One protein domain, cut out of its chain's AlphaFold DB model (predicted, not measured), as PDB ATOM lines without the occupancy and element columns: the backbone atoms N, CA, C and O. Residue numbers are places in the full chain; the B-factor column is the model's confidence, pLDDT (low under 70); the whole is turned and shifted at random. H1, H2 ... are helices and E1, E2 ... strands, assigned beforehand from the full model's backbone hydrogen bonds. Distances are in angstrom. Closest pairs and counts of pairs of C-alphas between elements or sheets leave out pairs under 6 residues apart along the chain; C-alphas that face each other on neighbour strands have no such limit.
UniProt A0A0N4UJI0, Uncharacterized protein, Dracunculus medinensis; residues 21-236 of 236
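What this domain is: This is residues 21 to 236 of the 236 residues of an uncharacterized protein of Dracunculus medinensis (UniProt A0A0N4UJI0). A twisted five-stranded sheet has helices over both faces: H2 and the long H4 over one, H1 over the other. H7 packs on H1 and grazes the sheet, H5 packs on H7, and H3 and H6 lie far from the sheet; residues 109 to 114 and 197 to 204 stick out. The printed part has 216 residues, with seven named helices and five named strands in the order E1 E2 H1 E3 H2 E4 H3 H4 E5 H5 H6 H7; the sheet, E3 E2 E1 E4 E5, is mixed. The class is mixed, helices and strands, with 104 residues, under half, in named elements. The whole is compact, radius of gyration of the C-alphas 17.5 A, spanning 51 by 38 by 36 A.

Where its parts are: The strands are E3, residues 77 to 80; E2, 34 to 39, 16.6 A long; E1, 21 to 25, beginning at C-alpha 21 (85.156, 93.902, 110.931); E4, 119 to 123; and E5, 171 to 175. The helices are H1, 65 to 72; H2, 101 to 111, 15.4 A; H3, 132 to 137; H4, 143 to 165, 33.3 A; H5, 177 to 185; H6, 203 to 208; and H7, 219 to 234, 22.7 A, ending at C-alpha 234 (83.631, 83.490, 95.470).

How they stand to each other: E1 and E2 form a hairpin, antiparallel, with N 23 and O 36 2.9 A apart. E1 and E4 are antiparallel, with N 22 and O 121 at 2.8 A. E2 and E3 are parallel, with N 35 and O 77 at 2.9 A, and so are E4 and E5, with N 122 and O 173 at 2.9 A. E2, H1, E3 and E4, H3 H4, E5 are strand-helix-strand units, helices linking parallel neighbour strands; E3, H2, E4 is a split one, with E2 and E1 between its strands. The three crossovers are right-handed. H2 and H4 are on the same face, at heights over the sheet of 10.1 A and 10.7 A; H1 is on the opposite face, at 9.7 A. H7 only grazes the sheet with residues 225 to 233. H7 touches H1 at a steep tilt of 59 degrees, the closest C-alphas being those of Trp 65 and His 222, 4.4 A apart. With residues 221 to 228 alone it touches H5, the closest C-alphas being those of Leu 184 and Val 221, 6.7 A apart. H3 and H4 are close but not clearly touching, with the C-alphas of Met 134 and Ile 144 closest at 7.6 A; so are H6 and H7, with those of Phe 207 and Phe 220 at 6.2 A. Every O i to N i+4 pair is within hydrogen-bond range in H1, H2, H3, H4, H5 and H7; H6 has 0 of 2, and 2 of 3 O i to N i+3 pairs.

The domain as a whole: The two C-alphas farthest apart, of Ser 167 and Gln 199, are 55.7 A apart. The printed part has no cut. The long links are E2 to H1, E3 to H2 and H5 to H6. Mean pLDDT of the printed part is 86.0; it is under 70 at residues 21 to 31, 113, 115 to 117, 138 to 141 and 196 to 199.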
ATOM      1  N   ALA A  21      84.669  93.516 112.250       42.73
ATOM      2  CA  ALA A  21      85.156  93.902 110.931       42.73
ATOM      3  C   ALA A  21      86.312  92.985 110.505       42.73
ATOM      4  O   ALA A  21      87.167  92.611 111.304       42.73
ATOM      5  N   ILE A  22      86.358  92.605 109.231       48.76
ATOM      6  CA  ILE A  22      87.293  91.599 108.718       48.76
ATOM      7  C   ILE A  22      88.171  92.228 107.652       48.76
ATOM      8  O   ILE A  22      87.682  92.819 106.690       48.76
ATOM      9  N   PHE A  23      89.477  92.013 107.766       48.61
ATOM     10  CA  PHE A  23      90.431  92.299 106.707       48.61
ATOM     11  C   PHE A  23      90.912  90.976 106.114       48.61
ATOM     12  O   PHE A  23      91.667  90.219 106.723       48.61
ATOM     13  N   MET A  24      90.511  90.698 104.879       47.23
ATOM     14  CA  MET A  24      91.026  89.565 104.124       47.23
ATOM     15  C   MET A  24      92.016  90.041 103.072       47.23
ATOM     16  O   MET A  24      91.646  90.705 102.107       47.23
ATOM     17  N   SER A  25      93.283  89.648 103.163       41.26
ATOM     18  CA  SER A  25      94.197  89.902 102.050       41.26
ATOM     19  C   SER A  25      94.022  88.822 100.977       41.26
ATOM     20  O   SER A  25      94.439  87.680 101.142       41.26
ATOM     21  N   LYS A  26      93.374  89.219  99.872       38.22
ATOM     22  CA  LYS A  26      93.290  88.514  98.582       38.22
ATOM     23  C   LYS A  26      92.584  87.147  98.622       38.22
ATOM     24  O   LYS A  26      93.200  86.113  98.846       38.22
ATOM     25  N   ALA A  27      91.315  87.139  98.223       37.43
ATOM     26  CA  ALA A  27      90.657  85.944  97.712       37.43
ATOM     27  C   ALA A  27      90.676  85.990  96.180       37.43
ATOM     28  O   ALA A  27      89.954  86.741  95.538       37.43
ATOM     29  N   ASN A  28      91.614  85.270  95.585       45.63
ATOM     30  CA  ASN A  28      91.645  84.979  94.154       45.63
ATOM     31  C   ASN A  28      92.220  83.561  94.014       45.63
ATOM     32  O   ASN A  28      92.778  83.058  94.989       45.63
ATOM     33  N   LYS A  29      92.150  82.928  92.830       46.03
ATOM     34  CA  LYS A  29      92.607  81.537  92.534       46.03
ATOM     35  C   LYS A  29      93.974  81.090  93.120       46.03
ATOM     36  O   LYS A  29      94.299  79.914  93.055       46.03
ATOM     37  N   ALA A  30      94.775  82.003  93.665       51.38
ATOM     38  CA  ALA A  30      96.048  81.768  94.341       51.38
ATOM     39  C   ALA A  30      95.953  81.402  95.847       51.38
ATOM     40  O   ALA A  30      97.000  81.221  96.472       51.38
ATOM     41  N   GLY A  31      94.750  81.287  96.425       69.83
ATOM     42  CA  GLY A  31      94.542  80.956  97.844       69.83
ATOM     43  C   GLY A  31      94.677  82.159  98.788       69.83
ATOM     44  O   GLY A  31      95.178  83.215  98.398       69.83
ATOM     45  N   CYS A  32      94.215  82.000 100.031       84.78
ATOM     46  CA  CYS A  32      94.243  83.052 101.049       84.78
ATOM     47  C   CYS A  32      95.667  83.269 101.595       84.78
ATOM     48  O   CYS A  32      96.278  82.364 102.174       84.78
ATOM     49  N   SER A  33      96.221  84.479 101.434       86.03
ATOM     50  CA  SER A  33      97.526  84.818 102.023       86.03
ATOM     51  C   SER A  33      97.424  85.103 103.512       86.03
ATOM     52  O   SER A  33      98.234  84.592 104.286       86.03
ATOM     53  N   SER A  34      96.440  85.909 103.910       89.06
ATOM     54  CA  SER A  34      96.174  86.173 105.317       89.06
ATOM     55  C   SER A  34      94.706  86.483 105.582       89.06
ATOM     56  O   SER A  34      94.094  87.259 104.844       89.06
ATOM     57  N   LEU A  35      94.200  85.963 106.694       91.44
ATOM     58  CA  LEU A  35      92.935  86.363 107.299       91.44
ATOM     59  C   LEU A  35      93.233  87.119 108.598       91.44
ATOM     60  O   LEU A  35      93.933  86.595 109.464       91.44
ATOM     61  N   ILE A  36      92.750  88.357 108.694       92.74
ATOM     62  CA  ILE A  36      92.881  89.206 109.879       92.74
ATOM     63  C   ILE A  36      91.473  89.549 110.353       92.74
ATOM     64  O   ILE A  36      90.667  90.083 109.585       92.74
ATOM     65  N   VAL A  37      91.181  89.221 111.604       94.80
ATOM     66  CA  VAL A  37      89.843  89.357 112.182       94.80
ATOM     67  C   VAL A  37      89.864  90.356 113.327       94.80
ATOM     68  O   VAL A  37      90.775  90.333 114.150       94.80
ATOM     69  N   PHE A  38      88.861  91.229 113.347       95.18
ATOM     70  CA  PHE A  38      88.560  92.162 114.424       95.18
ATOM     71  C   PHE A  38      87.103  91.968 114.832       95.18
ATOM     72  O   PHE A  38      86.248  91.694 113.982       95.18
ATOM     73  N   GLY A  39      86.798  92.152 116.108       95.03
ATOM     74  CA  GLY A  39      85.426  92.040 116.580       95.03
ATOM     75  C   GLY A  39      85.315  91.699 118.046       95.03
ATOM     76  O   GLY A  39      86.199  92.020 118.846       95.03
ATOM     77  N   ASP A  40      84.194  91.079 118.379       93.20
ATOM     78  CA  ASP A  40      83.806  90.809 119.750       93.20
ATOM     79  C   ASP A  40      83.708  89.302 120.059       93.20
ATOM     80  O   ASP A  40      84.367  88.472 119.426       93.20
ATOM     81  N   SER A  41      82.871  88.946 121.036       93.93
ATOM     82  CA  SER A  41      82.577  87.575 121.462       93.93
ATOM     83  C   SER A  41      82.185  86.616 120.332       93.93
ATOM     84  O   SER A  41      82.410  85.418 120.487       93.93
ATOM     85  N   LEU A  42      81.632  87.098 119.210       94.56
ATOM     86  CA  LEU A  42      81.278  86.240 118.070       94.56
ATOM     87  C   LEU A  42      82.511  85.753 117.286       94.56
ATOM     88  O   LEU A  42      82.451  84.749 116.570       94.56
ATOM     89  N   SER A  43      83.610  86.499 117.364       95.73
ATOM     90  CA  SER A  43      84.817  86.244 116.578       95.73
ATOM     91  C   SER A  43      86.021  85.858 117.432       95.73
ATOM     92  O   SER A  43      86.956  85.302 116.874       95.73
ATOM     93  N   ASP A  44      86.009  86.124 118.740       94.88
ATOM     94  CA  ASP A  44      87.056  85.715 119.684       94.88
ATOM     95  C   ASP A  44      87.264  84.185 119.645       94.88
ATOM     96  O   ASP A  44      86.337  83.406 119.883       94.88
ATOM     97  N   ASP A  45      88.479  83.757 119.297       94.53
ATOM     98  CA  ASP A  45      88.882  82.347 119.218       94.53
ATOM     99  C   ASP A  45      89.545  81.826 120.502       94.53
ATOM    100  O   ASP A  45      89.891  80.642 120.569       94.53
ATOM    101  N   GLY A  46      89.646  82.684 121.519       91.17
ATOM    102  CA  GLY A  46      90.184  82.376 122.833       91.17
ATOM    103  C   GLY A  46      91.708  82.333 122.876       91.17
ATOM    104  O   GLY A  46      92.381  81.912 121.930       91.17
ATOM    105  N   ILE A  47      92.262  82.710 124.032       84.69
ATOM    106  CA  ILE A  47      93.711  82.730 124.285       84.69
ATOM    107  C   ILE A  47      94.384  81.372 124.019       84.69
ATOM    108  O   ILE A  47      95.585  81.296 123.755       84.69
ATOM    109  N   GLU A  48      93.625  80.277 124.081       75.90
ATOM    110  CA  GLU A  48      94.123  78.927 123.863       75.90
ATOM    111  C   GLU A  48      94.427  78.587 122.398       75.90
ATOM    112  O   GLU A  48      95.095  77.580 122.149       75.90
ATOM    113  N   PHE A  49      93.950  79.373 121.422       81.01
ATOM    114  CA  PHE A  49      94.103  79.021 120.007       81.01
ATOM    115  C   PHE A  49      95.565  79.097 119.528       81.01
ATOM    116  O   PHE A  49      95.992  78.281 118.707       81.01
ATOM    117  N   GLY A  50      96.354  80.041 120.056       80.99
ATOM    118  CA  GLY A  50      97.797  80.133 119.814       80.99
ATOM    119  C   GLY A  50      98.335  81.563 119.745       80.99
ATOM    120  O   GLY A  50      97.626  82.526 120.007       80.99
ATOM    121  N   ASP A  51      99.597  81.706 119.326       80.19
ATOM    122  CA  ASP A  51     100.374  82.960 119.404       80.19
ATOM    123  C   ASP A  51      99.788  84.171 118.643       80.19
ATOM    124  O   ASP A  51     100.230  85.297 118.855       80.19
ATOM    125  N   ASN A  52      98.834  83.958 117.727       81.64
ATOM    126  CA  ASN A  52      98.171  85.025 116.962       81.64
ATOM    127  C   ASN A  52      96.716  85.271 117.403       81.64
ATOM    128  O   ASN A  52      95.977  85.949 116.681       81.64
ATOM    129  N   SER A  53      96.315  84.708 118.544       83.33
ATOM    130  CA  SER A  53      95.063  85.028 119.220       83.33
ATOM    131  C   SER A  53      95.322  86.029 120.340       83.33
ATOM    132  O   SER A  53      96.255  85.880 121.131       83.33
ATOM    133  N   TYR A  54      94.505  87.074 120.373       83.35
ATOM    134  CA  TYR A  54      94.602  88.145 121.358       83.35
ATOM    135  C   TYR A  54      93.513  88.060 122.432       83.35
ATOM    136  O   TYR A  54      93.711  88.613 123.515       83.35
ATOM    137  N   GLY A  55      92.393  87.402 122.121       83.59
ATOM    138  CA  GLY A  55      91.157  87.435 122.893       83.59
ATOM    139  C   GLY A  55      91.199  86.691 124.229       83.59
ATOM    140  O   GLY A  55      92.251  86.254 124.700       83.59
ATOM    141  N   PHE A  56      90.043  86.602 124.887       87.76
ATOM    142  CA  PHE A  56      89.940  86.045 126.238       87.76
ATOM    143  C   PHE A  56      89.594  84.564 126.213       87.76
ATOM    144  O   PHE A  56      90.393  83.729 126.634       87.76
ATOM    145  N   GLU A  57      88.400  84.246 125.725       86.79
ATOM    146  CA  GLU A  57      87.865  82.893 125.697       86.79
ATOM    147  C   GLU A  57      86.939  82.722 124.497       86.79
ATOM    148  O   GLU A  57      86.214  83.641 124.104       86.79
ATOM    149  N   ARG A  58      86.931  81.514 123.931       90.89
ATOM    150  CA  ARG A  58      85.977  81.164 122.887       90.89
ATOM    151  C   ARG A  58      84.585  80.989 123.504       90.89
ATOM    152  O   ARG A  58      84.330  79.993 124.182       90.89
ATOM    153  N   ASN A  59      83.649  81.892 123.208       90.90
ATOM    154  CA  ASN A  59      82.263  81.810 123.701       90.90
ATOM    155  C   ASN A  59      81.412  80.791 122.915       90.90
ATOM    156  O   ASN A  59      80.346  81.113 122.400       90.90
ATOM    157  N   CYS A  60      81.893  79.560 122.751       91.32
ATOM    158  CA  CYS A  60      81.271  78.562 121.882       91.32
ATOM    159  C   CYS A  60      81.633  77.127 122.313       91.32
ATOM    160  O   CYS A  60      82.651  76.894 122.960       91.32
ATOM    161  N   ASN A  61      80.839  76.130 121.903       89.85
ATOM    162  CA  ASN A  61      81.099  74.695 122.133       89.85
ATOM    163  C   ASN A  61      82.063  74.039 121.119       89.85
ATOM    164  O   ASN A  61      82.093  72.814 120.990       89.85
ATOM    165  N   GLY A  62      82.820  74.832 120.368       91.53
ATOM    166  CA  GLY A  62      83.751  74.401 119.321       91.53
ATOM    167  C   GLY A  62      84.250  75.616 118.540       91.53
ATOM    168  O   GLY A  62      83.902  76.724 118.935       91.53
ATOM    169  N   PRO A  63      85.015  75.451 117.444       93.90
ATOM    170  CA  PRO A  63      85.586  76.568 116.692       93.90
ATOM    171  C   PRO A  63      84.562  77.645 116.303       93.90
ATOM    172  O   PRO A  63      83.405  77.337 115.987       93.90
ATOM    173  N   VAL A  64      84.996  78.904 116.305       95.23
ATOM    174  CA  VAL A  64      84.216  80.046 115.811       95.23
ATOM    175  C   VAL A  64      84.386  80.219 114.299       95.23
ATOM    176  O   VAL A  64      85.214  79.577 113.645       95.23
ATOM    177  N   TRP A  65      83.558  81.077 113.700       96.07
ATOM    178  CA  TRP A  65      83.500  81.246 112.244       96.07
ATOM    179  C   TRP A  65      84.856  81.645 111.615       96.07
ATOM    180  O   TRP A  65      85.134  81.146 110.519       96.07
ATOM    181  N   PRO A  66      85.732  82.456 112.262       95.14
ATOM    182  CA  PRO A  66      87.057  82.774 111.728       95.14
ATOM    183  C   PRO A  66      87.954  81.553 111.554       95.14
ATOM    184  O   PRO A  66      88.641  81.424 110.539       95.14
ATOM    185  N   GLU A  67      87.923  80.638 112.525       94.78
ATOM    186  CA  GLU A  67      88.727  79.417 112.519       94.78
ATOM    187  C   GLU A  67      88.305  78.521 111.349       94.78
ATOM    188  O   GLU A  67      89.147  78.081 110.560       94.78
ATOM    189  N   TYR A  68      86.994  78.325 111.172       95.99
ATOM    190  CA  TYR A  68      86.455  77.584 110.032       95.99
ATOM    191  C   TYR A  68      86.784  78.249 108.698       95.99
ATOM    192  O   TYR A  68      87.203  77.564 107.764       95.99
ATOM    193  N   LEU A  69      86.631  79.572 108.597       95.06
ATOM    194  CA  LEU A  69      86.927  80.302 107.367       95.06
ATOM    195  C   LEU A  69      88.408  80.177 106.988       95.06
ATOM    196  O   LEU A  69      88.724  79.889 105.833       95.06
ATOM    197  N   SER A  70      89.309  80.340 107.960       93.25
ATOM    198  CA  SER A  70      90.754  80.182 107.777       93.25
ATOM    199  C   SER A  70      91.111  78.796 107.236       93.25
ATOM    200  O   SER A  70      91.854  78.682 106.256       93.25
ATOM    201  N   GLN A  71      90.534  77.743 107.828       93.54
ATOM    202  CA  GLN A  71      90.745  76.358 107.401       93.54
ATOM    203  C   GLN A  71      90.205  76.107 105.989       93.54
ATOM    204  O   GLN A  71      90.926  75.593 105.134       93.54
ATOM    205  N   LEU A  72      88.960  76.507 105.723       93.37
ATOM    206  CA  LEU A  72      88.296  76.284 104.437       93.37
ATOM    207  C   LEU A  72      88.979  77.041 103.286       93.37
ATOM    208  O   LEU A  72      89.089  76.508 102.184       93.37
ATOM    209  N   LEU A  73      89.496  78.248 103.541       90.70
ATOM    210  CA  LEU A  73      90.280  79.022 102.571       90.70
ATOM    211  C   LEU A  73      91.761  78.616 102.512       90.70
ATOM    212  O   LEU A  73      92.502  79.132 101.668       90.70
ATOM    213  N   SER A  74      92.204  77.723 103.406       91.76
ATOM    214  CA  SER A  74      93.609  77.336 103.580       91.76
ATOM    215  C   SER A  74      94.536  78.553 103.727       91.76
ATOM    216  O   SER A  74      95.556  78.669 103.038       91.76
ATOM    217  N   CYS A  75      94.160  79.495 104.597       89.68
ATOM    218  CA  CYS A  75      94.920  80.720 104.822       89.68
ATOM    219  C   CYS A  75      96.323  80.422 105.366       89.68
ATOM    220  O   CYS A  75      96.483  79.736 106.373       89.68
ATOM    221  N   LYS A  76      97.359  80.989 104.734       89.19
ATOM    222  CA  LYS A  76      98.755  80.810 105.189       89.19
ATOM    223  C   LYS A  76      99.045  81.504 106.518       89.19
ATOM    224  O   LYS A  76      99.937  81.082 107.247       89.19
ATOM    225  N   LYS A  77      98.335  82.598 106.794       89.44
ATOM    226  CA  LYS A  77      98.434  83.365 108.033       89.44
ATOM    227  C   LYS A  77      97.034  83.679 108.544       89.44
ATOM    228  O   LYS A  77      96.186  84.134 107.779       89.44
ATOM    229  N   TYR A  78      96.823  83.484 109.832       91.29
ATOM    230  CA  TYR A  78      95.588  83.819 110.518       91.29
ATOM    231  C   TYR A  78      95.942  84.591 111.786       91.29
ATOM    232  O   TYR A  78      96.828  84.165 112.527       91.29
ATOM    233  N   ILE A  79      95.330  85.760 111.961       91.62
ATOM    234  CA  ILE A  79      95.509  86.626 113.129       91.62
ATOM    235  C   ILE A  79      94.132  87.089 113.576       91.62
ATOM    236  O   ILE A  79      93.359  87.584 112.752       91.62
ATOM    237  N   ASN A  80      93.853  86.968 114.866       94.03
ATOM    238  CA  ASN A  80      92.573  87.354 115.426       94.03
ATOM    239  C   ASN A  80      92.758  88.336 116.580       94.03
ATOM    240  O   ASN A  80      93.258  87.978 117.642       94.03
ATOM    241  N   TYR A  81      92.357  89.580 116.343       94.70
ATOM    242  CA  TYR A  81      92.367  90.658 117.325       94.70
ATOM    243  C   TYR A  81      91.056  90.759 118.110       94.70
ATOM    244  O   TYR A  81      90.951  91.647 118.951       94.70
ATOM    245  N   ALA A  82      90.055  89.919 117.828       95.29
ATOM    246  CA  ALA A  82      88.760  90.003 118.483       95.29
ATOM    247  C   ALA A  82      88.870  89.727 119.988       95.29
ATOM    248  O   ALA A  82      89.592  88.831 120.419       95.29
ATOM    249  N   TYR A  83      88.116  90.495 120.773       94.35
ATOM    250  CA  TYR A  83      88.027  90.341 122.221       94.35
ATOM    251  C   TYR A  83      86.578  90.212 122.646       94.35
ATOM    252  O   TYR A  83      85.747  91.073 122.355       94.35
ATOM    253  N   SER A  84      86.294  89.194 123.443       92.88
ATOM    254  CA  SER A  84      85.010  89.058 124.117       92.88
ATOM    255  C   SER A  84      84.637  90.337 124.874       92.88
ATOM    256  O   SER A  84      85.429  90.877 125.650       92.88
ATOM    257  N   GLY A  85      83.427  90.844 124.629       91.89
ATOM    258  CA  GLY A  85      82.945  92.100 125.214       91.89
ATOM    259  C   GLY A  85      83.510  93.390 124.597       91.89
ATOM    260  O   GLY A  85      83.309  94.456 125.179       91.89
ATOM    261  N   ALA A  86      84.201  93.343 123.455       93.85
ATOM    262  CA  ALA A  86      84.647  94.553 122.763       93.85
ATOM    263  C   ALA A  86      83.468  95.495 122.437       93.85
ATOM    264  O   ALA A  86      82.424  95.070 121.942       93.85
ATOM    265  N   LYS A  87      83.640  96.795 122.706       92.88
ATOM    266  CA  LYS A  87      82.755  97.858 122.198       92.88
ATOM    267  C   LYS A  87      83.334  98.435 120.904       92.88
ATOM    268  O   LYS A  87      84.471  98.151 120.548       92.88
ATOM    269  N   SER A  88      82.588  99.300 120.225       89.81
ATOM    270  CA  SER A  88      83.034  99.974 118.994       89.81
ATOM    271  C   SER A  88      84.252 100.898 119.180       89.81
ATOM    272  O   SER A  88      85.044 101.060 118.255       89.81
ATOM    273  N   GLY A  89      84.414 101.495 120.366       92.33
ATOM    274  CA  GLY A  89      85.529 102.387 120.711       92.33
ATOM    275  C   GLY A  89      86.774 101.655 121.229       92.33
ATOM    276  O   GLY A  89      87.125 100.582 120.752       92.33
ATOM    277  N   TYR A  90      87.455 102.247 122.213       95.02
ATOM    278  CA  TYR A  90      88.611 101.628 122.883       95.02
ATOM    279  C   TYR A  90      88.225 100.619 123.963       95.02
ATOM    280  O   TYR A  90      89.029  99.759 124.308       95.02
ATOM    281  N   ASP A  91      87.026 100.749 124.518       95.96
ATOM    282  CA  ASP A  91      86.643 100.077 125.752       95.96
ATOM    283  C   ASP A  91      86.090  98.666 125.534       95.96
ATOM    284  O   ASP A  91      85.596  98.305 124.464       95.96
ATOM    285  N   ASN A  92      86.088  97.902 126.622       93.32
ATOM    286  CA  ASN A  92      85.358  96.656 126.771       93.32
ATOM    287  C   ASN A  92      84.068  96.889 127.581       93.32
ATOM    288  O   ASN A  92      83.877  97.921 128.235       93.32
ATOM    289  N   VAL A  93      83.160  95.918 127.581       91.60
ATOM    290  CA  VAL A  93      82.037  95.859 128.526       91.60
ATOM    291  C   VAL A  93      82.535  95.796 129.977       91.60
ATOM    292  O   VAL A  93      81.925  96.429 130.835       91.60
ATOM    293  N   TYR A  94      83.660  95.122 130.244       90.94
ATOM    294  CA  TYR A  94      84.147  94.871 131.609       90.94
ATOM    295  C   TYR A  94      85.202  95.863 132.129       90.94
ATOM    296  O   TYR A  94      85.419  95.949 133.336       90.94
ATOM    297  N   PHE A  95      85.877  96.602 131.249       93.32
ATOM    298  CA  PHE A  95      86.965  97.525 131.596       93.32
ATOM    299  C   PHE A  95      87.173  98.569 130.489       93.32
ATOM    300  O   PHE A  95      86.646  98.437 129.386       93.32
ATOM    301  N   THR A  96      87.943  99.618 130.775       94.75
ATOM    302  CA  THR A  96      88.165 100.753 129.863       94.75
ATOM    303  C   THR A  96      89.610 100.834 129.367       94.75
ATOM    304  O   THR A  96      90.535 100.409 130.060       94.75
ATOM    305  N   GLY A  97      89.812 101.450 128.202       93.82
ATOM    306  CA  GLY A  97      91.116 101.850 127.666       93.82
ATOM    307  C   GLY A  97      91.800 100.850 126.732       93.82
ATOM    308  O   GLY A  97      92.815 101.205 126.134       93.82
ATOM    309  N   TRP A  98      91.279  99.630 126.581       94.28
ATOM    310  CA  TRP A  98      91.799  98.648 125.623       94.28
ATOM    311  C   TRP A  98      90.772  97.556 125.288       94.28
ATOM    312  O   TRP A  98      89.757  97.412 125.972       94.28
ATOM    313  N   SER A  99      91.075  96.763 124.252       94.46
ATOM    314  CA  SER A  99      90.295  95.641 123.684       94.46
ATOM    315  C   SER A  99      89.043  95.986 122.864       94.46
ATOM    316  O   SER A  99      88.531  95.111 122.168       94.46
ATOM    317  N   GLY A 100      88.568  97.235 122.872       94.18
ATOM    318  CA  GLY A 100      87.512  97.672 121.953       94.18
ATOM    319  C   GLY A 100      87.974  97.699 120.490       94.18
ATOM    320  O   GLY A 100      89.171  97.697 120.201       94.18
ATOM    321  N   LEU A 101      87.031  97.730 119.550       93.34
ATOM    322  CA  LEU A 101      87.285  97.593 118.116       93.34
ATOM    323  C   LEU A 101      88.265  98.649 117.574       93.34
ATOM    324  O   LEU A 101      89.162  98.306 116.803       93.34
ATOM    325  N   LEU A 102      88.164  99.910 118.011       92.83
ATOM    326  CA  LEU A 102      89.121 100.954 117.622       92.83
ATOM    327  C   LEU A 102      90.532 100.651 118.146       92.83
ATOM    328  O   LEU A 102      91.505 100.752 117.399       92.83
ATOM    329  N   TRP A 103      90.644 100.199 119.398       95.23
ATOM    330  CA  TRP A 103      91.929  99.788 119.968       95.23
ATOM    331  C   TRP A 103      92.531  98.605 119.200       95.23
ATOM    332  O   TRP A 103      93.736  98.587 118.941       95.23
ATOM    333  N   GLN A 104      91.710  97.630 118.798       94.53
ATOM    334  CA  GLN A 104      92.161  96.480 118.012       94.53
ATOM    335  C   GLN A 104      92.727  96.928 116.654       94.53
ATOM    336  O   GLN A 104      93.808  96.486 116.255       94.53
ATOM    337  N   PHE A 105      92.041  97.851 115.971       91.88
ATOM    338  CA  PHE A 105      92.504  98.413 114.703       91.88
ATOM    339  C   PHE A 105      93.824  99.155 114.824       91.88
ATOM    340  O   PHE A 105      94.747  98.909 114.045       91.88
ATOM    341  N   GLU A 106      93.936 100.046 115.800       93.09
ATOM    342  CA  GLU A 106      95.170 100.789 116.016       93.09
ATOM    343  C   GLU A 106      96.320  99.873 116.422       93.09
ATOM    344  O   GLU A 106      97.437 100.032 115.935       93.09
ATOM    345  N   THR A 107      96.047  98.865 117.249       92.62
ATOM    346  CA  THR A 107      97.031  97.840 117.609       92.62
ATOM    347  C   THR A 107      97.528  97.105 116.370       92.62
ATOM    348  O   THR A 107      98.734  96.908 116.214       92.62
ATOM    349  N   PHE A 108      96.637  96.734 115.450       90.90
ATOM    350  CA  PHE A 108      97.038  96.124 114.186       90.90
ATOM    351  C   PHE A 108      97.877  97.072 113.322       90.90
ATOM    352  O   PHE A 108      98.936  96.666 112.841       90.90
ATOM    353  N   ILE A 109      97.438  98.321 113.142       88.81
ATOM    354  CA  ILE A 109      98.133  99.317 112.311       88.81
ATOM    355  C   ILE A 109      99.529  99.609 112.872       88.81
ATOM    356  O   ILE A 109     100.502  99.600 112.121       88.81
ATOM    357  N   ASN A 110      99.653  99.788 114.187       90.65
ATOM    358  CA  ASN A 110     100.928 100.076 114.848       90.65
ATOM    359  C   ASN A 110     101.924  98.911 114.745       90.65
ATOM    360  O   ASN A 110     103.131  99.138 114.690       90.65
ATOM    361  N   ASN A 111     101.431  97.671 114.681       86.54
ATOM    362  CA  ASN A 111     102.266  96.474 114.572       86.54
ATOM    363  C   ASN A 111     102.475  95.992 113.126       86.54
ATOM    364  O   ASN A 111     103.250  95.059 112.898       86.54
ATOM    365  N   THR A 112     101.815  96.608 112.141       81.69
ATOM    366  CA  THR A 112     101.841  96.145 110.750       81.69
ATOM    367  C   THR A 112     102.422  97.217 109.826       81.69
ATOM    368  O   THR A 112     101.731  98.170 109.476       81.69
ATOM    369  N   PRO A 113     103.663  97.051 109.329       67.46
ATOM    370  CA  PRO A 113     104.328  98.076 108.518       67.46
ATOM    371  C   PRO A 113     103.700  98.289 107.129       67.46
ATOM    372  O   PRO A 113     104.009  99.272 106.460       67.46
ATOM    373  N   LEU A 114     102.841  97.373 106.666       70.67
ATOM    374  CA  LEU A 114     102.170  97.445 105.368       70.67
ATOM    375  C   LEU A 114     100.717  96.990 105.500       70.67
ATOM    376  O   LEU A 114     100.459  95.823 105.792       70.67
ATOM    377  N   ILE A 115      99.770  97.891 105.224       66.70
ATOM    378  CA  ILE A 115      98.346  97.540 105.156       66.70
ATOM    379  C   ILE A 115      98.168  96.485 104.051       66.70
ATOM    380  O   ILE A 115      98.553  96.741 102.904       66.70
ATOM    381  N   PRO A 116      97.611  95.301 104.358       67.11
ATOM    382  CA  PRO A 116      97.480  94.240 103.375       67.11
ATOM    383  C   PRO A 116      96.629  94.677 102.178       67.11
ATOM    384  O   PRO A 116      95.519  95.183 102.334       67.11
ATOM    385  N   THR A 117      97.120  94.434 100.963       68.84
ATOM    386  CA  THR A 117      96.312  94.599  99.749       68.84
ATOM    387  C   THR A 117      95.271  93.484  99.707       68.84
ATOM    388  O   THR A 117      95.631  92.305  99.617       68.84
ATOM    389  N   GLY A 118      93.988  93.828  99.799       76.61
ATOM    390  CA  GLY A 118      92.950  92.839 100.054       76.61
ATOM    391  C   GLY A 118      91.522  93.297  99.804       76.61
ATOM    392  O   GLY A 118      91.270  94.284  99.117       76.61
ATOM    393  N   MET A 119      90.607  92.521 100.365       82.20
ATOM    394  CA  MET A 119      89.202  92.821 100.546       82.20
ATOM    395  C   MET A 119      88.943  93.058 102.036       82.20
ATOM    396  O   MET A 119      89.418  92.305 102.880       82.20
ATOM    397  N   ILE A 120      88.170  94.081 102.361       87.23
ATOM    398  CA  ILE A 120      87.612  94.271 103.696       87.23
ATOM    399  C   ILE A 120      86.180  93.746 103.650       87.23
ATOM    400  O   ILE A 120      85.401  94.174 102.799       87.23
ATOM    401  N   ILE A 121      85.837  92.818 104.537       90.48
ATOM    402  CA  ILE A 121      84.456  92.378 104.740       90.48
ATOM    403  C   ILE A 121      83.977  92.991 106.047       90.48
ATOM    404  O   ILE A 121      84.538  92.736 107.107       90.48
ATOM    405  N   ILE A 122      82.933  93.803 105.979       91.17
ATOM    406  CA  ILE A 122      82.265  94.333 107.165       91.17
ATOM    407  C   ILE A 122      81.021  93.485 107.401       91.17
ATOM    408  O   ILE A 122      80.263  93.230 106.464       91.17
ATOM    409  N   MET A 123      80.831  93.039 108.638       93.10
ATOM    410  CA  MET A 123      79.629  92.335 109.067       93.10
ATOM    411  C   MET A 123      78.701  93.332 109.751       93.10
ATOM    412  O   MET A 123      79.156  94.182 110.513       93.10
ATOM    413  N   ASN A 124      77.410  93.263 109.452       91.37
ATOM    414  CA  ASN A 124      76.423  94.027 110.206       91.37
ATOM    415  C   ASN A 124      76.122  93.340 111.554       91.37
ATOM    416  O   ASN A 124      76.502  92.187 111.761       91.37
ATOM    417  N   ILE A 125      75.488  94.060 112.480       90.59
ATOM    418  CA  ILE A 125      75.250  93.562 113.838       90.59
ATOM    419  C   ILE A 125      74.061  92.606 113.886       90.59
ATOM    420  O   ILE A 125      73.082  92.783 113.151       90.59
ATOM    421  N   ILE A 126      74.161  91.596 114.744       91.80
ATOM    422  CA  ILE A 126      73.110  90.593 114.944       91.80
ATOM    423  C   ILE A 126      71.986  91.201 115.784       91.80
ATOM    424  O   ILE A 126      72.252  91.916 116.744       91.80
ATOM    425  N   ASP A 127      70.735  90.875 115.462       91.14
ATOM    426  CA  ASP A 127      69.604  91.108 116.353       91.14
ATOM    427  C   ASP A 127      69.592  90.041 117.470       91.14
ATOM    428  O   ASP A 127      69.296  88.871 117.202       91.14
ATOM    429  N   PRO A 128      69.938  90.388 118.728       90.20
ATOM    430  CA  PRO A 128      70.031  89.413 119.807       90.20
ATOM    431  C   PRO A 128      68.657  89.068 120.399       90.20
ATOM    432  O   PRO A 128      68.595  88.302 121.360       90.20
ATOM    433  N   THR A 129      67.557  89.628 119.881       89.73
ATOM    434  CA  THR A 129      66.207  89.439 120.440       89.73
ATOM    435  C   THR A 129      65.740  87.990 120.420       89.73
ATOM    436  O   THR A 129      65.000  87.584 121.309       89.73
ATOM    437  N   ASP A 130      66.244  87.176 119.496       87.42
ATOM    438  CA  ASP A 130      65.967  85.739 119.420       87.42
ATOM    439  C   ASP A 130      66.799  84.885 120.401       87.42
ATOM    440  O   ASP A 130      66.572  83.675 120.511       87.42
ATOM    441  N   ALA A 131      67.765  85.481 121.109       90.95
ATOM    442  CA  ALA A 131      68.628  84.757 122.032       90.95
ATOM    443  C   ALA A 131      67.896  84.394 123.340       90.95
ATOM    444  O   ALA A 131      67.155  85.223 123.881       90.95
ATOM    445  N   PRO A 132      68.144  83.199 123.923       90.85
ATOM    446  CA  PRO A 132      67.527  82.785 125.185       90.85
ATOM    447  C   PRO A 132      67.715  83.801 126.324       90.85
ATOM    448  O   PRO A 132      66.831  83.987 127.161       90.85
ATOM    449  N   GLY A 133      68.869  84.470 126.368       89.42
ATOM    450  CA  GLY A 133      69.194  85.501 127.350       89.42
ATOM    451  C   GLY A 133      68.307  86.733 127.231       89.42
ATOM    452  O   GLY A 133      67.830  87.236 128.243       89.42
ATOM    453  N   MET A 134      68.014  87.168 126.006       87.87
ATOM    454  CA  MET A 134      67.146  88.318 125.762       87.87
ATOM    455  C   MET A 134      65.682  87.979 126.067       87.87
ATOM    456  O   MET A 134      65.012  88.711 126.794       87.87
ATOM    457  N   GLN A 135      65.231  86.803 125.622       85.62
ATOM    458  CA  GLN A 135      63.887  86.279 125.893       85.62
ATOM    459  C   GLN A 135      63.620  86.064 127.393       85.62
ATOM    460  O   GLN A 135      62.496  86.226 127.858       85.62
ATOM    461  N   SER A 136      64.647  85.708 128.171       83.07
ATOM    462  CA  SER A 136      64.528  85.557 129.629       83.07
ATOM    463  C   SER A 136      64.658  86.874 130.400       83.07
ATOM    464  O   SER A 136      64.102  86.988 131.492       83.07
ATOM    465  N   ALA A 137      65.365  87.864 129.849       78.26
ATOM    466  CA  ALA A 137      65.512  89.189 130.448       78.26
ATOM    467  C   ALA A 137      64.258  90.063 130.286       78.26
ATOM    468  O   ALA A 137      64.036  90.955 131.108       78.26
ATOM    469  N   GLU A 138      63.431  89.816 129.264       68.57
ATOM    470  CA  GLU A 138      62.227  90.603 128.974       68.57
ATOM    471  C   GLU A 138      61.051  90.302 129.931       68.57
ATOM    472  O   GLU A 138      59.959  89.888 129.552       68.57
ATOM    473  N   LEU A 139      61.261  90.577 131.221       59.50
ATOM    474  CA  LEU A 139      60.209  90.659 132.241       59.50
ATOM    475  C   LEU A 139      59.531  92.051 132.279       59.50
ATOM    476  O   LEU A 139      58.790  92.349 133.218       59.50
ATOM    477  N   GLY A 140      59.762  92.910 131.275       61.37
ATOM    478  CA  GLY A 140      59.229  94.275 131.184       61.37
ATOM    479  C   GLY A 140      59.001  94.735 129.737       61.37
ATOM    480  O   GLY A 140      59.760  94.386 128.843       61.37
ATOM    481  N   SER A 141      57.933  95.507 129.514       67.27
ATOM    482  CA  SER A 141      57.418  95.885 128.190       67.27
ATOM    483  C   SER A 141      58.351  96.820 127.406       67.27
ATOM    484  O   SER A 141      58.555  97.954 127.841       67.27
ATOM    485  N   GLY A 142      58.818  96.379 126.232       82.96
ATOM    486  CA  GLY A 142      59.389  97.230 125.175       82.96
ATOM    487  C   GLY A 142      60.885  97.055 124.904       82.96
ATOM    488  O   GLY A 142      61.375  97.582 123.912       82.96
ATOM    489  N   LEU A 143      61.618  96.298 125.730       86.58
ATOM    490  CA  LEU A 143      63.068  96.160 125.559       86.58
ATOM    491  C   LEU A 143      63.437  95.415 124.266       86.58
ATOM    492  O   LEU A 143      64.413  95.794 123.622       86.58
ATOM    493  N   ILE A 144      62.675  94.386 123.864       87.56
ATOM    494  CA  ILE A 144      62.901  93.717 122.571       87.56
ATOM    495  C   ILE A 144      62.705  94.691 121.410       87.56
ATOM    496  O   ILE A 144      63.545  94.735 120.511       87.56
ATOM    497  N   ASP A 145      61.642  95.495 121.448       89.79
ATOM    498  CA  ASP A 145      61.347  96.465 120.392       89.79
ATOM    499  C   ASP A 145      62.444  97.537 120.303       89.79
ATOM    500  O   ASP A 145      62.921  97.843 119.209       89.79
ATOM    501  N   ASP A 146      62.907  98.053 121.447       90.79
ATOM    502  CA  ASP A 146      63.977  99.052 121.515       90.79
ATOM    503  C   ASP A 146      65.305  98.503 120.962       90.79
ATOM    504  O   ASP A 146      65.969  99.161 120.152       90.79
ATOM    505  N   VAL A 147      65.686  97.280 121.353       90.01
ATOM    506  CA  VAL A 147      66.914  96.625 120.874       90.01
ATOM    507  C   VAL A 147      66.820  96.320 119.381       90.01
ATOM    508  O   VAL A 147      67.753  96.641 118.642       90.01
ATOM    509  N   SER A 148      65.702  95.762 118.910       91.43
ATOM    510  CA  SER A 148      65.517  95.467 117.485       91.43
ATOM    511  C   SER A 148      65.556  96.750 116.646       91.43
ATOM    512  O   SER A 148      66.228  96.816 115.612       91.43
ATOM    513  N   GLN A 149      64.931  97.832 117.123       93.58
ATOM    514  CA  GLN A 149      64.954  99.119 116.432       93.58
ATOM    515  C   GLN A 149      66.361  99.731 116.386       93.58
ATOM    516  O   GLN A 149      66.742 100.309 115.357       93.58
ATOM    517  N   LEU A 150      67.149  99.585 117.457       92.68
ATOM    518  CA  LEU A 150      68.556  99.984 117.479       92.68
ATOM    519  C   LEU A 150      69.367  99.182 116.453       92.68
ATOM    520  O   LEU A 150      70.098  99.774 115.659       92.68
ATOM    521  N   VAL A 151      69.175  97.861 116.398       92.04
ATOM    522  CA  VAL A 151      69.837  96.973 115.430       92.04
ATOM    523  C   VAL A 151      69.526  97.386 113.995       92.04
ATOM    524  O   VAL A 151      70.438  97.561 113.182       92.04
ATOM    525  N   VAL A 152      68.251  97.625 113.678       94.37
ATOM    526  CA  VAL A 152      67.813  98.085 112.351       94.37
ATOM    527  C   VAL A 152      68.461  99.422 111.978       94.37
ATOM    528  O   VAL A 152      68.963  99.579 110.857       94.37
ATOM    529  N   ASN A 153      68.487 100.384 112.903       95.28
ATOM    530  CA  ASN A 153      69.060 101.709 112.664       95.28
ATOM    531  C   ASN A 153      70.574 101.642 112.428       95.28
ATOM    532  O   ASN A 153      71.069 102.213 111.449       95.28
ATOM    533  N   THR A 154      71.296 100.903 113.267       91.86
ATOM    534  CA  THR A 154      72.745 100.700 113.149       91.86
ATOM    535  C   THR A 154      73.094  99.969 111.855       91.86
ATOM    536  O   THR A 154      73.929 100.446 111.085       91.86
ATOM    537  N   ASN A 155      72.389  98.884 111.523       92.64
ATOM    538  CA  ASN A 155      72.610  98.145 110.275       92.64
ATOM    539  C   ASN A 155      72.327  99.000 109.031       92.64
ATOM    540  O   ASN A 155      73.055  98.915 108.036       92.64
ATOM    541  N   SER A 156      71.329  99.892 109.089       93.90
ATOM    542  CA  SER A 156      71.077 100.877 108.030       93.90
ATOM    543  C   SER A 156      72.242 101.861 107.863       93.90
ATOM    544  O   SER A 156      72.634 102.167 106.731       93.90
ATOM    545  N   ARG A 157      72.828 102.343 108.969       92.55
ATOM    546  CA  ARG A 157      74.006 103.228 108.949       92.55
ATOM    547  C   ARG A 157      75.232 102.520 108.369       92.55
ATOM    548  O   ARG A 157      75.838 103.065 107.448       92.55
ATOM    549  N   ILE A 158      75.534 101.296 108.814       89.77
ATOM    550  CA  ILE A 158      76.645 100.481 108.289       89.77
ATOM    551  C   ILE A 158      76.507 100.299 106.772       89.77
ATOM    552  O   ILE A 158      77.448 100.558 106.020       89.77
ATOM    553  N   ASN A 159      75.315  99.924 106.296       90.45
ATOM    554  CA  ASN A 159      75.077  99.734 104.867       90.45
ATOM    555  C   ASN A 159      75.308 101.031 104.064       90.45
ATOM    556  O   ASN A 159      75.997 101.018 103.044       90.45
ATOM    557  N   LYS A 160      74.808 102.177 104.552       91.02
ATOM    558  CA  LYS A 160      75.046 103.490 103.922       91.02
ATOM    559  C   LYS A 160      76.534 103.838 103.864       91.02
ATOM    560  O   LYS A 160      77.001 104.308 102.826       91.02
ATOM    561  N   MET A 161      77.282 103.583 104.940       86.89
ATOM    562  CA  MET A 161      78.730 103.813 104.966       86.89
ATOM    563  C   MET A 161      79.436 102.979 103.894       86.89
ATOM    564  O   MET A 161      80.221 103.524 103.123       86.89
ATOM    565  N   ILE A 162      79.113 101.692 103.769       85.88
ATOM    566  CA  ILE A 162      79.763 100.800 102.796       85.88
ATOM    567  C   ILE A 162      79.418 101.180 101.354       85.88
ATOM    568  O   ILE A 162      80.306 101.194 100.501       85.88
ATOM    569  N   ILE A 163      78.161 101.539 101.070       85.24
ATOM    570  CA  ILE A 163      77.740 101.989  99.733       85.24
ATOM    571  C   ILE A 163      78.577 103.190  99.277       85.24
ATOM    572  O   ILE A 163      79.050 103.201  98.138       85.24
ATOM    573  N   ASN A 164      78.829 104.146 100.173       81.94
ATOM    574  CA  ASN A 164      79.634 105.332  99.875       81.94
ATOM    575  C   ASN A 164      81.117 105.011  99.603       81.94
ATOM    576  O   ASN A 164      81.796 105.802  98.955       81.94
ATOM    577  N   HIS A 165      81.610 103.849 100.046       79.17
ATOM    578  CA  HIS A 165      83.016 103.434  99.925       79.17
ATOM    579  C   HIS A 165      83.224 102.276  98.932       79.17
ATOM    580  O   HIS A 165      84.343 101.788  98.764       79.17
ATOM    581  N   LYS A 166      82.175 101.840  98.219       72.11
ATOM    582  CA  LYS A 166      82.213 100.657  97.339       72.11
ATOM    583  C   LYS A 166      83.237 100.759  96.197       72.11
ATOM    584  O   LYS A 166      83.703  99.736  95.701       72.11
ATOM    585  N   SER A 167      83.589 101.974  95.771       72.30
ATOM    586  CA  SER A 167      84.574 102.231  94.708       72.30
ATOM    587  C   SER A 167      86.011 102.422  95.208       72.30
ATOM    588  O   SER A 167      86.890 102.731  94.404       72.30
ATOM    589  N   MET A 168      86.263 102.289  96.512       71.65
ATOM    590  CA  MET A 168      87.601 102.458  97.077       71.65
ATOM    591  C   MET A 168      88.438 101.180  96.950       71.65
ATOM    592  O   MET A 168      87.930 100.079  96.747       71.65
ATOM    593  N   SER A 169      89.756 101.358  97.036       71.70
ATOM    594  CA  SER A 169      90.719 100.274  97.217       71.70
ATOM    595  C   SER A 169      91.251 100.366  98.649       71.70
ATOM    596  O   SER A 169      91.694 101.455  99.026       71.70
ATOM    597  N   PRO A 170      91.239  99.283  99.448       75.41
ATOM    598  CA  PRO A 170      90.839  97.905  99.118       75.41
ATOM    599  C   PRO A 170      89.339  97.742  98.822       75.41
ATOM    600  O   PRO A 170      88.533  98.562  99.251       75.41
ATOM    601  N   LYS A 171      88.963  96.665  98.110       79.66
ATOM    602  CA  LYS A 171      87.545  96.330  97.869       79.66
ATOM    603  C   LYS A 171      86.841  96.161  99.220       79.66
ATOM    604  O   LYS A 171      87.310  95.370 100.033       79.66
ATOM    605  N   VAL A 172      85.714  96.834  99.433       84.55
ATOM    606  CA  VAL A 172      84.896  96.674 100.645       84.55
ATOM    607  C   VAL A 172      83.603  95.941 100.295       84.55
ATOM    608  O   VAL A 172      82.912  96.321  99.347       84.55
ATOM    609  N   ALA A 173      83.277  94.894 101.047       87.75
ATOM    610  CA  ALA A 173      82.042  94.129 100.916       87.75
ATOM    611  C   ALA A 173      81.271  94.111 102.241       87.75
ATOM    612  O   ALA A 173      81.866  94.067 103.316       87.75
ATOM    613  N   LEU A 174      79.941  94.135 102.151       90.78
ATOM    614  CA  LEU A 174      79.045  93.938 103.287       90.78
ATOM    615  C   LEU A 174      78.617  92.470 103.334       90.78
ATOM    616  O   LEU A 174      78.090  91.951 102.348       90.78
ATOM    617  N   PHE A 175      78.801  91.828 104.480       93.55
ATOM    618  CA  PHE A 175      78.204  90.541 104.806       93.55
ATOM    619  C   PHE A 175      77.020  90.778 105.747       93.55
ATOM    620  O   PHE A 175      77.200  91.234 106.875       93.55
ATOM    621  N   ASP A 176      75.806  90.504 105.266       93.67
ATOM    622  CA  ASP A 176      74.569  90.642 106.047       93.67
ATOM    623  C   ASP A 176      74.422  89.469 107.031       93.67
ATOM    624  O   ASP A 176      73.633  88.542 106.837       93.67
ATOM    625  N   LEU A 177      75.266  89.495 108.061       94.53
ATOM    626  CA  LEU A 177      75.314  88.531 109.147       94.53
ATOM    627  C   LEU A 177      73.958  88.398 109.845       94.53
ATOM    628  O   LEU A 177      73.563  87.272 110.136       94.53
ATOM    629  N   ASN A 178      73.231  89.498 110.057       93.55
ATOM    630  CA  ASN A 178      71.922  89.472 110.708       93.55
ATOM    631  C   ASN A 178      70.918  88.596 109.945       93.55
ATOM    632  O   ASN A 178      70.392  87.625 110.489       93.55
ATOM    633  N   SER A 179      70.700  88.887 108.656       94.28
ATOM    634  CA  SER A 179      69.780  88.104 107.820       94.28
ATOM    635  C   SER A 179      70.230  86.646 107.697       94.28
ATOM    636  O   SER A 179      69.411  85.728 107.739       94.28
ATOM    637  N   ILE A 180      71.543  86.414 107.589       94.30
ATOM    638  CA  ILE A 180      72.110  85.064 107.515       94.30
ATOM    639  C   ILE A 180      71.868  84.290 108.809       94.30
ATOM    640  O   ILE A 180      71.495  83.121 108.744       94.30
ATOM    641  N   LEU A 181      72.058  84.906 109.974       93.01
ATOM    642  CA  LEU A 181      71.854  84.234 111.251       93.01
ATOM    643  C   LEU A 181      70.380  83.876 111.464       93.01
ATOM    644  O   LEU A 181      70.088  82.755 111.888       93.01
ATOM    645  N   LEU A 182      69.459  84.776 111.108       92.77
ATOM    646  CA  LEU A 182      68.018  84.506 111.139       92.77
ATOM    647  C   LEU A 182      67.661  83.285 110.277       92.77
ATOM    648  O   LEU A 182      66.943  82.391 110.731       92.77
ATOM    649  N   ASP A 183      68.217  83.193 109.067       94.58
ATOM    650  CA  ASP A 183      68.011  82.044 108.178       94.58
ATOM    651  C   ASP A 183      68.624  80.747 108.731       94.58
ATOM    652  O   ASP A 183      67.992  79.687 108.671       94.58
ATOM    653  N   LEU A 184      69.849  80.808 109.264       93.70
ATOM    654  CA  LEU A 184      70.577  79.642 109.779       93.70
ATOM    655  C   LEU A 184      69.941  79.061 111.044       93.70
ATOM    656  O   LEU A 184      69.959  77.846 111.239       93.70
ATOM    657  N   THR A 185      69.372  79.912 111.894       93.72
ATOM    658  CA  THR A 185      68.803  79.509 113.188       93.72
ATOM    659  C   THR A 185      67.307  79.205 113.125       93.72
ATOM    660  O   THR A 185      66.760  78.648 114.076       93.72
ATOM    661  N   LYS A 186      66.640  79.491 111.997       93.27
ATOM    662  CA  LYS A 186      65.186  79.349 111.808       93.27
ATOM    663  C   LYS A 186      64.607  77.991 112.224       93.27
ATOM    664  O   LYS A 186      63.485  77.941 112.722       93.27
ATOM    665  N   TYR A 187      65.335  76.902 111.978       92.55
ATOM    666  CA  TYR A 187      64.884  75.530 112.262       92.55
ATOM    667  C   TYR A 187      65.589  74.895 113.463       92.55
ATOM    668  O   TYR A 187      65.382  73.715 113.739       92.55
ATOM    669  N   LEU A 188      66.425  75.664 114.159       93.73
ATOM    670  CA  LEU A 188      67.134  75.222 115.347       93.73
ATOM    671  C   LEU A 188      66.338  75.587 116.603       93.73
ATOM    672  O   LEU A 188      65.505  76.495 116.615       93.73
ATOM    673  N   ASN A 189      66.614  74.889 117.695       92.14
ATOM    674  CA  ASN A 189      66.124  75.237 119.013       92.14
ATOM    675  C   ASN A 189      66.794  76.536 119.489       92.14
ATOM    676  O   ASN A 189      67.990  76.557 119.791       92.14
ATOM    677  N   LYS A 190      65.990  77.602 119.565       91.51
ATOM    678  CA  LYS A 190      66.359  78.922 120.103       91.51
ATOM    679  C   LYS A 190      65.857  79.158 121.534       91.51
ATOM    680  O   LYS A 190      66.274  80.104 122.180       91.51
ATOM    681  N   ASN A 191      64.981  78.291 122.049       87.01
ATOM    682  CA  ASN A 191      64.291  78.500 123.331       87.01
ATOM    683  C   ASN A 191      65.137  78.104 124.546       87.01
ATOM    684  O   ASN A 191      64.772  78.377 125.687       87.01
ATOM    685  N   SER A 192      66.234  77.387 124.324       85.33
ATOM    686  CA  SER A 192      67.119  76.928 125.387       85.33
ATOM    687  C   SER A 192      68.540  76.836 124.872       85.33
ATOM    688  O   SER A 192      68.746  76.362 123.756       85.33
ATOM    689  N   GLN A 193      69.501  77.189 125.718       86.49
ATOM    690  CA  GLN A 193      70.908  76.942 125.444       86.49
ATOM    691  C   GLN A 193      71.223  75.443 125.392       86.49
ATOM    692  O   GLN A 193      70.563  74.613 126.038       86.49
ATOM    693  N   PHE A 194      72.269  75.094 124.654       83.34
ATOM    694  CA  PHE A 194      72.835  73.760 124.684       83.34
ATOM    695  C   PHE A 194      73.388  73.438 126.088       83.34
ATOM    696  O   PHE A 194      74.125  74.212 126.689       83.34
ATOM    697  N   THR A 195      73.028  72.277 126.646       70.67
ATOM    698  CA  THR A 195      73.560  71.811 127.937       70.67
ATOM    699  C   THR A 195      73.995  70.354 127.838       70.67
ATOM    700  O   THR A 195      73.190  69.474 127.533       70.67
ATOM    701  N   TYR A 196      75.261  70.070 128.164       65.63
ATOM    702  CA  TYR A 196      75.791  68.697 128.223       65.63
ATOM    703  C   TYR A 196      75.124  67.828 129.309       65.63
ATOM    704  O   TYR A 196      75.326  66.620 129.346       65.63
ATOM    705  N   GLN A 197      74.340  68.421 130.214       61.44
ATOM    706  CA  GLN A 197      73.856  67.778 131.441       61.44
ATOM    707  C   GLN A 197      72.514  67.027 131.298       61.44
ATOM    708  O   GLN A 197      71.933  66.614 132.302       61.44
ATOM    709  N   LYS A 198      71.999  66.811 130.080       67.63
ATOM    710  CA  LYS A 198      70.786  65.995 129.881       67.63
ATOM    711  C   LYS A 198      71.140  64.503 129.910       67.63
ATOM    712  O   LYS A 198      71.954  64.047 129.116       67.63
ATOM    713  N   GLN A 199      70.493  63.728 130.791       64.98
ATOM    714  CA  GLN A 199      70.792  62.300 131.026       64.98
ATOM    715  C   GLN A 199      70.771  61.407 129.768       64.98
ATOM    716  O   GLN A 199      71.450  60.389 129.755       64.98
ATOM    717  N   ASN A 200      70.032  61.788 128.720       72.20
ATOM    718  CA  ASN A 200      69.893  61.019 127.475       72.20
ATOM    719  C   ASN A 200      70.436  61.762 126.244       72.20
ATOM    720  O   ASN A 200      69.969  61.520 125.133       72.20
ATOM    721  N   PHE A 201      71.384  62.683 126.438       72.01
ATOM    722  CA  PHE A 201      71.926  63.473 125.340       72.01
ATOM    723  C   PHE A 201      72.647  62.598 124.301       72.01
ATOM    724  O   PHE A 201      73.554  61.832 124.640       72.01
ATOM    725  N   THR A 202      72.281  62.733 123.025       75.82
ATOM    726  CA  THR A 202      73.011  62.117 121.909       75.82
ATOM    727  C   THR A 202      73.882  63.156 121.210       75.82
ATOM    728  O   THR A 202      73.471  64.294 121.022       75.82
ATOM    729  N   LEU A 203      75.071  62.765 120.732       73.16
ATOM    730  CA  LEU A 203      75.983  63.686 120.032       73.16
ATOM    731  C   LEU A 203      75.345  64.402 118.830       73.16
ATOM    732  O   LEU A 203      75.830  65.456 118.443       73.16
ATOM    733  N   ARG A 204      74.284  63.848 118.228       81.35
ATOM    734  CA  ARG A 204      73.588  64.478 117.097       81.35
ATOM    735  C   ARG A 204      72.700  65.641 117.517       81.35
ATOM    736  O   ARG A 204      72.565  66.574 116.738       81.35
ATOM    737  N   GLU A 205      72.167  65.616 118.737       81.63
ATOM    738  CA  GLU A 205      71.298  66.683 119.243       81.63
ATOM    739  C   GLU A 205      72.036  68.023 119.350       81.63
ATOM    740  O   GLU A 205      71.389  69.058 119.384       81.63
ATOM    741  N   ILE A 206      73.378  68.047 119.354       79.10
ATOM    742  CA  ILE A 206      74.152  69.302 119.340       79.10
ATOM    743  C   ILE A 206      73.831  70.167 118.113       79.10
ATOM    744  O   ILE A 206      73.848  71.392 118.201       79.10
ATOM    745  N   PHE A 207      73.510  69.528 116.982       86.33
ATOM    746  CA  PHE A 207      73.196  70.195 115.719       86.33
ATOM    747  C   PHE A 207      71.783  70.776 115.692       86.33
ATOM    748  O   PHE A 207      71.455  71.502 114.760       86.33
ATOM    749  N   ASP A 208      70.976  70.497 116.718       90.65
ATOM    750  CA  ASP A 208      69.618  71.012 116.840       90.65
ATOM    751  C   ASP A 208      69.566  72.334 117.622       90.65
ATOM    752  O   ASP A 208      68.494  72.919 117.716       90.65
ATOM    753  N   TYR A 209      70.673  72.831 118.195       92.93
ATOM    754  CA  TYR A 209      70.691  74.053 119.017       92.93
ATOM    755  C   TYR A 209      71.319  75.237 118.281       92.93
ATOM    756  O   TYR A 209      72.428  75.144 117.747       92.93
ATOM    757  N   ALA A 210      70.632  76.382 118.322       95.00
ATOM    758  CA  ALA A 210      71.163  77.641 117.809       95.00
ATOM    759  C   ALA A 210      72.229  78.230 118.740       95.00
ATOM    760  O   ALA A 210      73.239  78.730 118.256       95.00
ATOM    761  N   TYR A 211      72.024  78.126 120.058       93.88
ATOM    762  CA  TYR A 211      72.849  78.789 121.067       93.88
ATOM    763  C   TYR A 211      73.601  77.803 121.965       93.88
ATOM    764  O   TYR A 211      73.043  76.799 122.420       93.88
ATOM    765  N   TYR A 212      74.879  78.098 122.204       91.84
ATOM    766  CA  TYR A 212      75.738  77.393 123.150       91.84
ATOM    767  C   TYR A 212      75.371  77.748 124.592       91.84
ATOM    768  O   TYR A 212      75.130  76.853 125.399       91.84
ATOM    769  N   ASP A 213      75.273  79.043 124.881       90.63
ATOM    770  CA  ASP A 213      74.819  79.601 126.154       90.63
ATOM    771  C   ASP A 213      73.576  80.485 125.924       90.63
ATOM    772  O   ASP A 213      72.819  80.273 124.976       90.63
ATOM    773  N   LEU A 214      73.303  81.448 126.803       91.65
ATOM    774  CA  LEU A 214      72.157  82.344 126.658       91.65
ATOM    775  C   LEU A 214      72.296  83.364 125.510       91.65
ATOM    776  O   LEU A 214      71.286  83.938 125.111       91.65
ATOM    777  N   TRP A 215      73.498  83.601 124.983       91.53
ATOM    778  CA  TRP A 215      73.801  84.707 124.068       91.53
ATOM    779  C   TRP A 215      74.554  84.278 122.807       91.53
ATOM    780  O   TRP A 215      74.315  84.829 121.734       91.53
ATOM    781  N   ASN A 216      75.444  83.297 122.913       92.53
ATOM    782  CA  ASN A 216      76.414  82.971 121.880       92.53
ATOM    783  C   ASN A 216      75.976  81.759 121.041       92.53
ATOM    784  O   ASN A 216      75.520  80.754 121.604       92.53
ATOM    785  N   PRO A 217      76.100  81.811 119.700       94.51
ATOM    786  CA  PRO A 217      75.740  80.697 118.831       94.51
ATOM    787  C   PRO A 217      76.580  79.431 119.055       94.51
ATOM    788  O   PRO A 217      77.703  79.472 119.551       94.51
ATOM    789  N   THR A 218      76.055  78.277 118.645       94.33
ATOM    790  CA  THR A 218      76.834  77.030 118.626       94.33
ATOM    791  C   THR A 218      77.856  77.010 117.491       94.33
ATOM    792  O   THR A 218      77.727  77.691 116.468       94.33
ATOM    793  N   THR A 219      78.850  76.130 117.608       93.76
ATOM    794  CA  THR A 219      79.882  75.923 116.583       93.76
ATOM    795  C   THR A 219      79.281  75.492 115.242       93.76
ATOM    796  O   THR A 219      79.787  75.841 114.179       93.76
ATOM    797  N   PHE A 220      78.123  74.820 115.269       93.99
ATOM    798  CA  PHE A 220      77.371  74.489 114.063       93.99
ATOM    799  C   PHE A 220      76.892  75.743 113.320       93.99
ATOM    800  O   PHE A 220      77.021  75.823 112.096       93.99
ATOM    801  N   VAL A 221      76.386  76.745 114.041       95.42
ATOM    802  CA  VAL A 221      75.998  78.031 113.449       95.42
ATOM    803  C   VAL A 221      77.232  78.753 112.901       95.42
ATOM    804  O   VAL A 221      77.215  79.189 111.749       95.42
ATOM    805  N   HIS A 222      78.337  78.780 113.651       95.87
ATOM    806  CA  HIS A 222      79.609  79.360 113.199       95.87
ATOM    807  C   HIS A 222      80.168  78.712 111.923       95.87
ATOM    808  O   HIS A 222      80.607  79.422 111.015       95.87
ATOM    809  N   TYR A 223      80.119  77.384 111.809       96.31
ATOM    810  CA  TYR A 223      80.521  76.670 110.596       96.31
ATOM    811  C   TYR A 223      79.690  77.105 109.383       96.31
ATOM    812  O   TYR A 223      80.227  77.383 108.309       96.31
ATOM    813  N   ASN A 224      78.374  77.232 109.559       96.44
ATOM    814  CA  ASN A 224      77.489  77.670 108.486       96.44
ATOM    815  C   ASN A 224      77.693  79.151 108.111       96.44
ATOM    816  O   ASN A 224      77.601  79.484 106.927       96.44
ATOM    817  N   ILE A 225      78.032  80.027 109.067       96.27
ATOM    818  CA  ILE A 225      78.464  81.408 108.781       96.27
ATOM    819  C   ILE A 225      79.705  81.392 107.876       96.27
ATOM    820  O   ILE A 225      79.722  82.073 106.849       96.27
ATOM    821  N   ALA A 226      80.710  80.566 108.191       96.37
ATOM    822  CA  ALA A 226      81.919  80.444 107.376       96.37
ATOM    823  C   ALA A 226      81.623  79.967 105.941       96.37
ATOM    824  O   ALA A 226      82.166  80.523 104.985       96.37
ATOM    825  N   LEU A 227      80.705  79.009 105.758       95.80
ATOM    826  CA  LEU A 227      80.266  78.578 104.422       95.80
ATOM    827  C   LEU A 227      79.599  79.710 103.625       95.80
ATOM    828  O   LEU A 227      79.833  79.851 102.422       95.80
ATOM    829  N   LYS A 228      78.774  80.538 104.278       95.64
ATOM    830  CA  LYS A 228      78.135  81.698 103.637       95.64
ATOM    831  C   LYS A 228      79.157  82.770 103.260       95.64
ATOM    832  O   LYS A 228      79.019  83.372 102.197       95.64
ATOM    833  N   LEU A 229      80.181  82.976 104.086       93.71
ATOM    834  CA  LEU A 229      81.288  83.880 103.774       93.71
ATOM    835  C   LEU A 229      82.070  83.409 102.554       93.71
ATOM    836  O   LEU A 229      82.294  84.210 101.659       93.71
ATOM    837  N   ILE A 230      82.430  82.126 102.465       92.34
ATOM    838  CA  ILE A 230      83.124  81.588 101.281       92.34
ATOM    839  C   ILE A 230      82.330  81.874 100.016       92.34
ATOM    840  O   ILE A 230      82.894  82.375  99.050       92.34
ATOM    841  N   LYS A 231      81.013  81.648 100.051       92.36
ATOM    842  CA  LYS A 231      80.150  81.955  98.914       92.36
ATOM    843  C   LYS A 231      80.194  83.443  98.537       92.36
ATOM    844  O   LYS A 231      80.369  83.755  97.367       92.36
ATOM    845  N   LEU A 232      80.089  84.355  99.513       90.33
ATOM    846  CA  LEU A 232      80.232  85.798  99.256       90.33
ATOM    847  C   LEU A 232      81.581  86.109  98.592       90.33
ATOM    848  O   LEU A 232      81.651  86.918  97.676       90.33
ATOM    849  N   ILE A 233      82.647  85.476  99.069       87.37
ATOM    850  CA  ILE A 233      84.013  85.699  98.604       87.37
ATOM    851  C   ILE A 233      84.211  85.196  97.170       87.37
ATOM    852  O   ILE A 233      84.908  85.844  96.394       87.37
ATOM    853  N   GLU A 234      83.612  84.057  96.822       86.29
ATOM    854  CA  GLU A 234      83.631  83.490  95.470       86.29
ATOM    855  C   GLU A 234      82.844  84.343  94.459       86.29
ATOM    856  O   GLU A 234      83.186  84.345  93.274       86.29
ATOM    857  N   ASP A 235      81.838  85.090  94.924       85.35
ATOM    858  CA  ASP A 235      80.974  85.941  94.097       85.35
ATOM    859  C   ASP A 235      81.583  87.340  93.776       85.35
ATOM    860  O   ASP A 235      80.987  88.094  92.999       85.35
ATOM    861  N   ILE A 236      82.752  87.718  94.336       77.41
ATOM    862  CA  ILE A 236      83.384  89.069  94.226       77.41
ATOM    863  C   ILE A 236      84.632  89.116  93.322       77.41
ATOM    864  O   ILE A 236      84.869  90.185  92.685       77.41
TER     865      ILE A 236